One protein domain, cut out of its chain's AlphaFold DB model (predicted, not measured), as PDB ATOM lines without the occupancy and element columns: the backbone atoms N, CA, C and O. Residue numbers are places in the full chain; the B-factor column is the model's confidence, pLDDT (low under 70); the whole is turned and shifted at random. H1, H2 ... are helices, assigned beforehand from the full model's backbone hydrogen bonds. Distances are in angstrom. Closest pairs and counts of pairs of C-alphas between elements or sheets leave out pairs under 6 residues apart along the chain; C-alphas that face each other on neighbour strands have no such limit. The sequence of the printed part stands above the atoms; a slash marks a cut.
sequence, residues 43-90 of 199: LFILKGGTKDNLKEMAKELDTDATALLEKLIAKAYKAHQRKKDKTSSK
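AT A GLANCE: This is residues 43 to 90 of the 199 residues of an uncharacterized protein of Pseudomonas aeruginosa (UniProt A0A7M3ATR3). A short helix, H1, and a long helix, H2, meet at about a right angle, with the first residues of H2 packed on H1 and residues 70 to 90 of H2 sticking out as a free arm. A stretch of residues 43 to 49, with no named element, leads into H1. The printed part has 48 residues with two named helices, H1 then H2, and no named strand, and its class is all helix. It is only just loose, close to extended, with a radius of gyration of the C-alphas of 14.2 A, and it is elongated, spanning 41 by 23 by 16 A, the arm of H2 making the length.

IN THESE COORDINATES: Begin at C-alpha 43, at (5.632, -10.780, -24.517), and go on to C-alpha 50 at (-1.148, 1.475, -29.828), where H1 begins. H1 takes residues 50 to 60, 15.2 A from first to last C-alpha. After residues 61 to 64, look for H2, residues 65 to 90, which runs 37.7 A to C-alpha 90 at (32.288, 13.614, -36.295).

HOW THE PARTS SIT: H1 and H2 touch, and H2 does so with residues 65 to 69 alone. Their closest C-alphas are those of Ala 58 and Ala 65, 5.1 A apart. Their lines are about perpendicular, at 77 degrees, and their centres are 20.8 A apart. In H1 and H2, every O i to N i+4 pair is within hydrogen-bond range.

THE WHOLE: The two C-alphas farthest apart are those of Lys 59 and Lys 90, at 41.3 A. The link from H1 to H2 is tight, with 4 residues, and the printed part has no cut. In the B-factor column, the mean pLDDT of the printed part is 89.7; look at residues 87 to 90 for the model's low confidence, under 70.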
ATOM      1  N   LEU A  43       6.873 -11.443 -24.908       88.31
ATOM      2  CA  LEU A  43       5.632 -10.780 -24.517       88.31
ATOM      3  C   LEU A  43       5.890  -9.284 -24.338       88.31
ATOM      4  O   LEU A  43       6.807  -8.887 -23.624       88.31
ATOM      5  N   PHE A  44       5.054  -8.463 -24.969       88.62
ATOM      6  CA  PHE A  44       5.116  -7.007 -24.872       88.62
ATOM      7  C   PHE A  44       3.811  -6.466 -24.303       88.62
ATOM      8  O   PHE A  44       2.726  -6.902 -24.688       88.62
ATOM      9  N   ILE A  45       3.922  -5.472 -23.425       92.06
ATOM     10  CA  ILE A  45       2.780  -4.702 -22.938       92.06
ATOM     11  C   ILE A  45       2.795  -3.366 -23.675       92.06
ATOM     12  O   ILE A  45       3.668  -2.529 -23.455       92.06
ATOM     13  N   LEU A  46       1.832  -3.189 -24.575       90.62
ATOM     14  CA  LEU A  46       1.649  -1.956 -25.331       90.62
ATOM     15  C   LEU A  46       0.637  -1.065 -24.599       90.62
ATOM     16  O   LEU A  46      -0.434  -1.531 -24.212       90.62
ATOM     17  N   LYS A  47       0.985   0.206 -24.372       92.12
ATOM     18  CA  LYS A  47       0.136   1.162 -23.643       92.12
ATOM     19  C   LYS A  47      -0.905   1.805 -24.569       92.12
ATOM     20  O   LYS A  47      -0.595   2.143 -25.713       92.12
ATOM     21  N   GLY A  48      -2.110   2.043 -24.047       88.75
ATOM     22  CA  GLY A  48      -3.179   2.774 -24.743       88.75
ATOM     23  C   GLY A  48      -3.662   2.097 -26.034       88.75
ATOM     24  O   GLY A  48      -3.631   0.874 -26.147       88.75
ATOM     25  N   GLY A  49      -4.069   2.900 -27.023       89.56
ATOM     26  CA  GLY A  49      -4.583   2.441 -28.329       89.56
ATOM     27  C   GLY A  49      -3.518   1.972 -29.333       89.56
ATOM     28  O   GLY A  49      -3.822   1.707 -30.492       89.56
ATOM     29  N   THR A  50      -2.253   1.849 -28.922       92.38
ATOM     30  CA  THR A  50      -1.148   1.475 -29.828       92.38
ATOM     31  C   THR A  50      -1.314   0.085 -30.441       92.38
ATOM     32  O   THR A  50      -0.890  -0.144 -31.573       92.38
ATOM     33  N   LYS A  51      -1.970  -0.836 -29.728       92.81
ATOM     34  CA  LYS A  51      -2.319  -2.164 -30.247       92.81
ATOM     35  C   LYS A  51      -3.292  -2.082 -31.423       92.81
ATOM     36  O   LYS A  51      -3.145  -2.846 -32.375       92.81
ATOM     37  N   ASP A  52      -4.267  -1.184 -31.354       93.56
ATOM     38  CA  ASP A  52      -5.285  -1.038 -32.393       93.56
ATOM     39  C   ASP A  52      -4.698  -0.344 -33.619       93.56
ATOM     40  O   ASP A  52      -4.832  -0.872 -34.720       93.56
ATOM     41  N   ASN A  53      -3.887   0.698 -33.417       93.75
ATOM     42  CA  ASN A  53      -3.121   1.330 -34.496       93.75
ATOM     43  C   ASN A  53      -2.190   0.326 -35.196       93.75
ATOM     44  O   ASN A  53      -2.096   0.309 -36.420       93.75
ATOM     45  N   LEU A  54      -1.507  -0.544 -34.440       94.00
ATOM     46  CA  LEU A  54      -0.649  -1.580 -35.025       94.00
ATOM     47  C   LEU A  54      -1.454  -2.554 -35.891       94.00
ATOM     48  O   LEU A  54      -0.995  -2.931 -36.967       94.00
ATOM     49  N   LYS A  55      -2.648  -2.954 -35.440       94.19
ATOM     50  CA  LYS A  55      -3.541  -3.830 -36.210       94.19
ATOM     51  C   LYS A  55      -4.090  -3.145 -37.456       94.19
ATOM     52  O   LYS A  55      -4.217  -3.800 -38.486       94.19
ATOM     53  N   GLU A  56      -4.440  -1.871 -37.365       95.44
ATOM     54  CA  GLU A  56      -4.920  -1.084 -38.500       95.44
ATOM     55  C   GLU A  56      -3.823  -0.939 -39.557       95.44
ATOM     56  O   GLU A  56      -4.020  -1.362 -40.694       95.44
ATOM     57  N   MET A  57      -2.618  -0.519 -39.158       95.00
ATOM     58  CA  MET A  57      -1.459  -0.453 -40.055       95.00
ATOM     59  C   MET A  57      -1.119  -1.816 -40.674       95.00
ATOM     60  O   MET A  57      -0.749  -1.898 -41.843       95.00
ATOM     61  N   ALA A  58      -1.240  -2.899 -39.906       95.69
ATOM     62  CA  ALA A  58      -1.008  -4.251 -40.404       95.69
ATOM     63  C   ALA A  58      -2.001  -4.627 -41.518       95.69
ATOM     64  O   ALA A  58      -1.584  -5.175 -42.541       95.69
ATOM     65  N   LYS A  59      -3.282  -4.263 -41.360       95.50
ATOM     66  CA  LYS A  59      -4.320  -4.455 -42.387       95.50
ATOM     67  C   LYS A  59      -4.059  -3.611 -43.631       95.50
ATOM     68  O   LYS A  59      -4.154  -4.133 -44.735       95.50
ATOM     69  N   GLU A  60      -3.709  -2.338 -43.468       95.31
ATOM     70  CA  GLU A  60      -3.403  -1.449 -44.598       95.31
ATOM     71  C   GLU A  60      -2.212  -1.942 -45.429       95.31
ATOM     72  O   GLU A  60      -2.186  -1.790 -46.651       95.31
ATOM     73  N   LEU A  61      -1.216  -2.524 -44.760       92.94
ATOM     74  CA  LEU A  61       0.012  -3.017 -45.378       92.94
ATOM     75  C   LEU A  61      -0.066  -4.484 -45.815       92.94
ATOM     76  O   LEU A  61       0.939  -4.999 -46.305       92.94
ATOM     77  N   ASP A  62      -1.213  -5.142 -45.623       94.00
ATOM     78  CA  ASP A  62      -1.431  -6.570 -45.887       94.00
ATOM     79  C   ASP A  62      -0.321  -7.456 -45.285       94.00
ATOM     80  O   ASP A  62       0.316  -8.286 -45.939       94.00
ATOM     81  N   THR A  63       0.003  -7.206 -44.012       94.44
ATOM     82  CA  THR A  63       1.044  -7.941 -43.279       94.44
ATOM     83  C   THR A  63       0.561  -8.350 -41.901       94.44
ATOM     84  O   THR A  63      -0.314  -7.716 -41.325       94.44
ATOM     85  N   ASP A  64       1.156  -9.405 -41.341       94.81
ATOM     86  CA  ASP A  64       0.879  -9.764 -39.953       94.81
ATOM     87  C   ASP A  64       1.399  -8.685 -38.989       94.81
ATOM     88  O   ASP A  64       2.485  -8.124 -39.179       94.81
ATOM     89  N   ALA A  65       0.643  -8.429 -37.920       92.69
ATOM     90  CA  ALA A  65       0.983  -7.417 -36.923       92.69
ATOM     91  C   ALA A  65       2.335  -7.705 -36.248       92.69
ATOM     92  O   ALA A  65       3.093  -6.776 -35.962       92.69
ATOM     93  N   THR A  66       2.675  -8.983 -36.051       91.94
ATOM     94  CA  THR A  66       3.968  -9.401 -35.483       91.94
ATOM     95  C   THR A  66       5.112  -9.078 -36.439       91.94
ATOM     96  O   THR A  66       6.095  -8.451 -36.050       91.94
ATOM     97  N   ALA A  67       4.955  -9.424 -37.719       92.38
ATOM     98  CA  ALA A  67       5.957  -9.150 -38.746       92.38
ATOM     99  C   ALA A  67       6.161  -7.640 -38.967       92.38
ATOM    100  O   ALA A  67       7.274  -7.186 -39.247       92.38
ATOM    101  N   LEU A  68       5.096  -6.843 -38.838       94.88
ATOM    102  CA  LEU A  68       5.193  -5.385 -38.865       94.88
ATOM    103  C   LEU A  68       6.000  -4.865 -37.668       94.88
ATOM    104  O   LEU A  68       6.908  -4.051 -37.853       94.88
ATOM    105  N   LEU A  69       5.725  -5.371 -36.464       94.00
ATOM    106  CA  LEU A  69       6.450  -4.987 -35.253       94.00
ATOM    107  C   LEU A  69       7.949  -5.312 -35.353       94.00
ATOM    108  O   LEU A  69       8.783  -4.454 -35.060       94.00
ATOM    109  N   GLU A  70       8.306  -6.497 -35.851       92.69
ATOM    110  CA  GLU A  70       9.703  -6.887 -36.092       92.69
ATOM    111  C   GLU A  70      10.417  -5.925 -37.055       92.69
ATOM    112  O   GLU A  70      11.539  -5.476 -36.791       92.69
ATOM    113  N   LYS A  71       9.754  -5.542 -38.155       94.44
ATOM    114  CA  LYS A  71      10.300  -4.578 -39.125       94.44
ATOM    115  C   LYS A  71      10.514  -3.201 -38.500       94.44
ATOM    116  O   LYS A  71      11.541  -2.572 -38.771       94.44
ATOM    117  N   LEU A  72       9.571  -2.731 -37.683       94.88
ATOM    118  CA  LEU A  72       9.673  -1.442 -36.997       94.88
ATOM    119  C   LEU A  72      10.842  -1.430 -36.009       94.88
ATOM    120  O   LEU A  72      11.657  -0.505 -36.051       94.88
ATOM    121  N   ILE A  73      10.988  -2.485 -35.203       94.75
ATOM    122  CA  ILE A  73      12.115  -2.643 -34.272       94.75
ATOM    123  C   ILE A  73      13.444  -2.654 -35.041       94.75
ATOM    124  O   ILE A  73      14.363  -1.904 -34.706       94.75
ATOM    125  N   ALA A  74      13.539  -3.423 -36.130       94.69
ATOM    126  CA  ALA A  74      14.746  -3.477 -36.951       94.69
ATOM    127  C   ALA A  74      15.084  -2.123 -37.608       94.69
ATOM    128  O   ALA A  74      16.259  -1.746 -37.675       94.69
ATOM    129  N   LYS A  75      14.079  -1.369 -38.087       95.19
ATOM    130  CA  LYS A  75      14.266  -0.023 -38.666       95.19
ATOM    131  C   LYS A  75      14.762   0.954 -37.599       95.19
ATOM    132  O   LYS A  75      15.745   1.656 -37.845       95.19
ATOM    133  N   ALA A  76      14.132   0.963 -36.424       96.12
ATOM    134  CA  ALA A  76      14.506   1.826 -35.307       96.12
ATOM    135  C   ALA A  76      15.936   1.540 -34.826       96.12
ATOM    136  O   ALA A  76      16.746   2.463 -34.717       96.12
ATOM    137  N   TYR A  77      16.290   0.264 -34.645       95.88
ATOM    138  CA  TYR A  77      17.633  -0.137 -34.226       95.88
ATOM    139  C   TYR A  77      18.704   0.249 -35.256       95.88
ATOM    140  O   TYR A  77      19.712   0.866 -34.909       95.88
ATOM    141  N   LYS A  78      18.471  -0.017 -36.550       95.44
ATOM    142  CA  LYS A  78      19.402   0.392 -37.619       95.44
ATOM    143  C   LYS A  78      19.559   1.911 -37.699       95.44
ATOM    144  O   LYS A  78      20.661   2.399 -37.946       95.44
ATOM    145  N   ALA A  79      18.479   2.667 -37.513       95.44
ATOM    146  CA  ALA A  79      18.537   4.125 -37.482       95.44
ATOM    147  C   ALA A  79      19.347   4.633 -36.278       95.44
ATOM    148  O   ALA A  79      20.165   5.538 -36.439       95.44
ATOM    149  N   HIS A  80      19.167   4.019 -35.107       93.19
ATOM    150  CA  HIS A  80      19.938   4.322 -33.905       93.19
ATOM    151  C   HIS A  80      21.434   4.025 -34.092       93.19
ATOM    152  O   HIS A  80      22.267   4.892 -33.828       93.19
ATOM    153  N   GLN A  81      21.782   2.858 -34.645       93.00
ATOM    154  CA  GLN A  81      23.176   2.493 -34.915       93.00
ATOM    155  C   GLN A  81      23.858   3.505 -35.848       93.00
ATOM    156  O   GLN A  81      24.927   4.021 -35.535       93.00
ATOM    157  N   ARG A  82      23.180   3.915 -36.929       89.19
ATOM    158  CA  ARG A  82      23.689   4.949 -37.849       89.19
ATOM    159  C   ARG A  82      23.930   6.298 -37.172       89.19
ATOM    160  O   ARG A  82      24.811   7.037 -37.609       89.19
ATOM    161  N   LYS A  83      23.128   6.666 -36.167       87.50
ATOM    162  CA  LYS A  83      23.352   7.898 -35.394       87.50
ATOM    163  C   LYS A  83      24.617   7.770 -34.547       87.50
ATOM    164  O   LYS A  83      25.446   8.671 -34.616       87.50
ATOM    165  N   LYS A  84      24.799   6.637 -33.859       87.06
ATOM    166  CA  LYS A  84      25.995   6.345 -33.052       87.06
ATOM    167  C   LYS A  84      27.283   6.381 -33.885       87.06
ATOM    168  O   LYS A  84      28.255   7.016 -33.481       87.06
ATOM    169  N   ASP A  85      27.264   5.781 -35.074       83.25
ATOM    170  CA  ASP A  85      28.431   5.740 -35.968       83.25
ATOM    171  C   ASP A  85      28.762   7.129 -36.554       83.25
ATOM    172  O   ASP A  85      29.920   7.481 -36.783       83.25
ATOM    173  N   LYS A  86      27.745   7.970 -36.784       75.31
ATOM    174  CA  LYS A  86      27.950   9.352 -37.244       75.31
ATOM    175  C   LYS A  86      28.490  10.256 -36.141       75.31
ATOM    176  O   LYS A  86      29.288  11.140 -36.443       75.31
ATOM    177  N   THR A  87      28.067  10.073 -34.893       65.25
ATOM    178  CA  THR A  87      28.582  10.861 -33.766       65.25
ATOM    179  C   THR A  87      30.036  10.523 -33.447       65.25
ATOM    180  O   THR A  87      30.803  11.443 -33.190       65.25
ATOM    181  N   SER A  88      30.456   9.258 -33.566       59.59
ATOM    182  CA  SER A  88      31.876   8.891 -33.427       59.59
ATOM    183  C   SER A  88      32.722   9.363 -34.617       59.59
ATOM    184  O   SER A  88      33.845   9.820 -34.433       59.59
ATOM    185  N   SER A  89      32.178   9.350 -35.842       56.25
ATOM    186  CA  SER A  89      32.893   9.856 -37.025       56.25
ATOM    187  C   SER A  89      33.050  11.385 -37.045       56.25
ATOM    188  O   SER A  89      34.005  11.880 -37.647       56.25
ATOM    189  N   LYS A  90      32.164  12.148 -36.389       55.09
ATOM    190  CA  LYS A  90      32.288  13.614 -36.295       55.09
ATOM    191  C   LYS A  90      33.517  14.068 -35.502       55.09
ATOM    192  O   LYS A  90      34.021  15.142 -35.801       55.09
TER     193      LYS A  90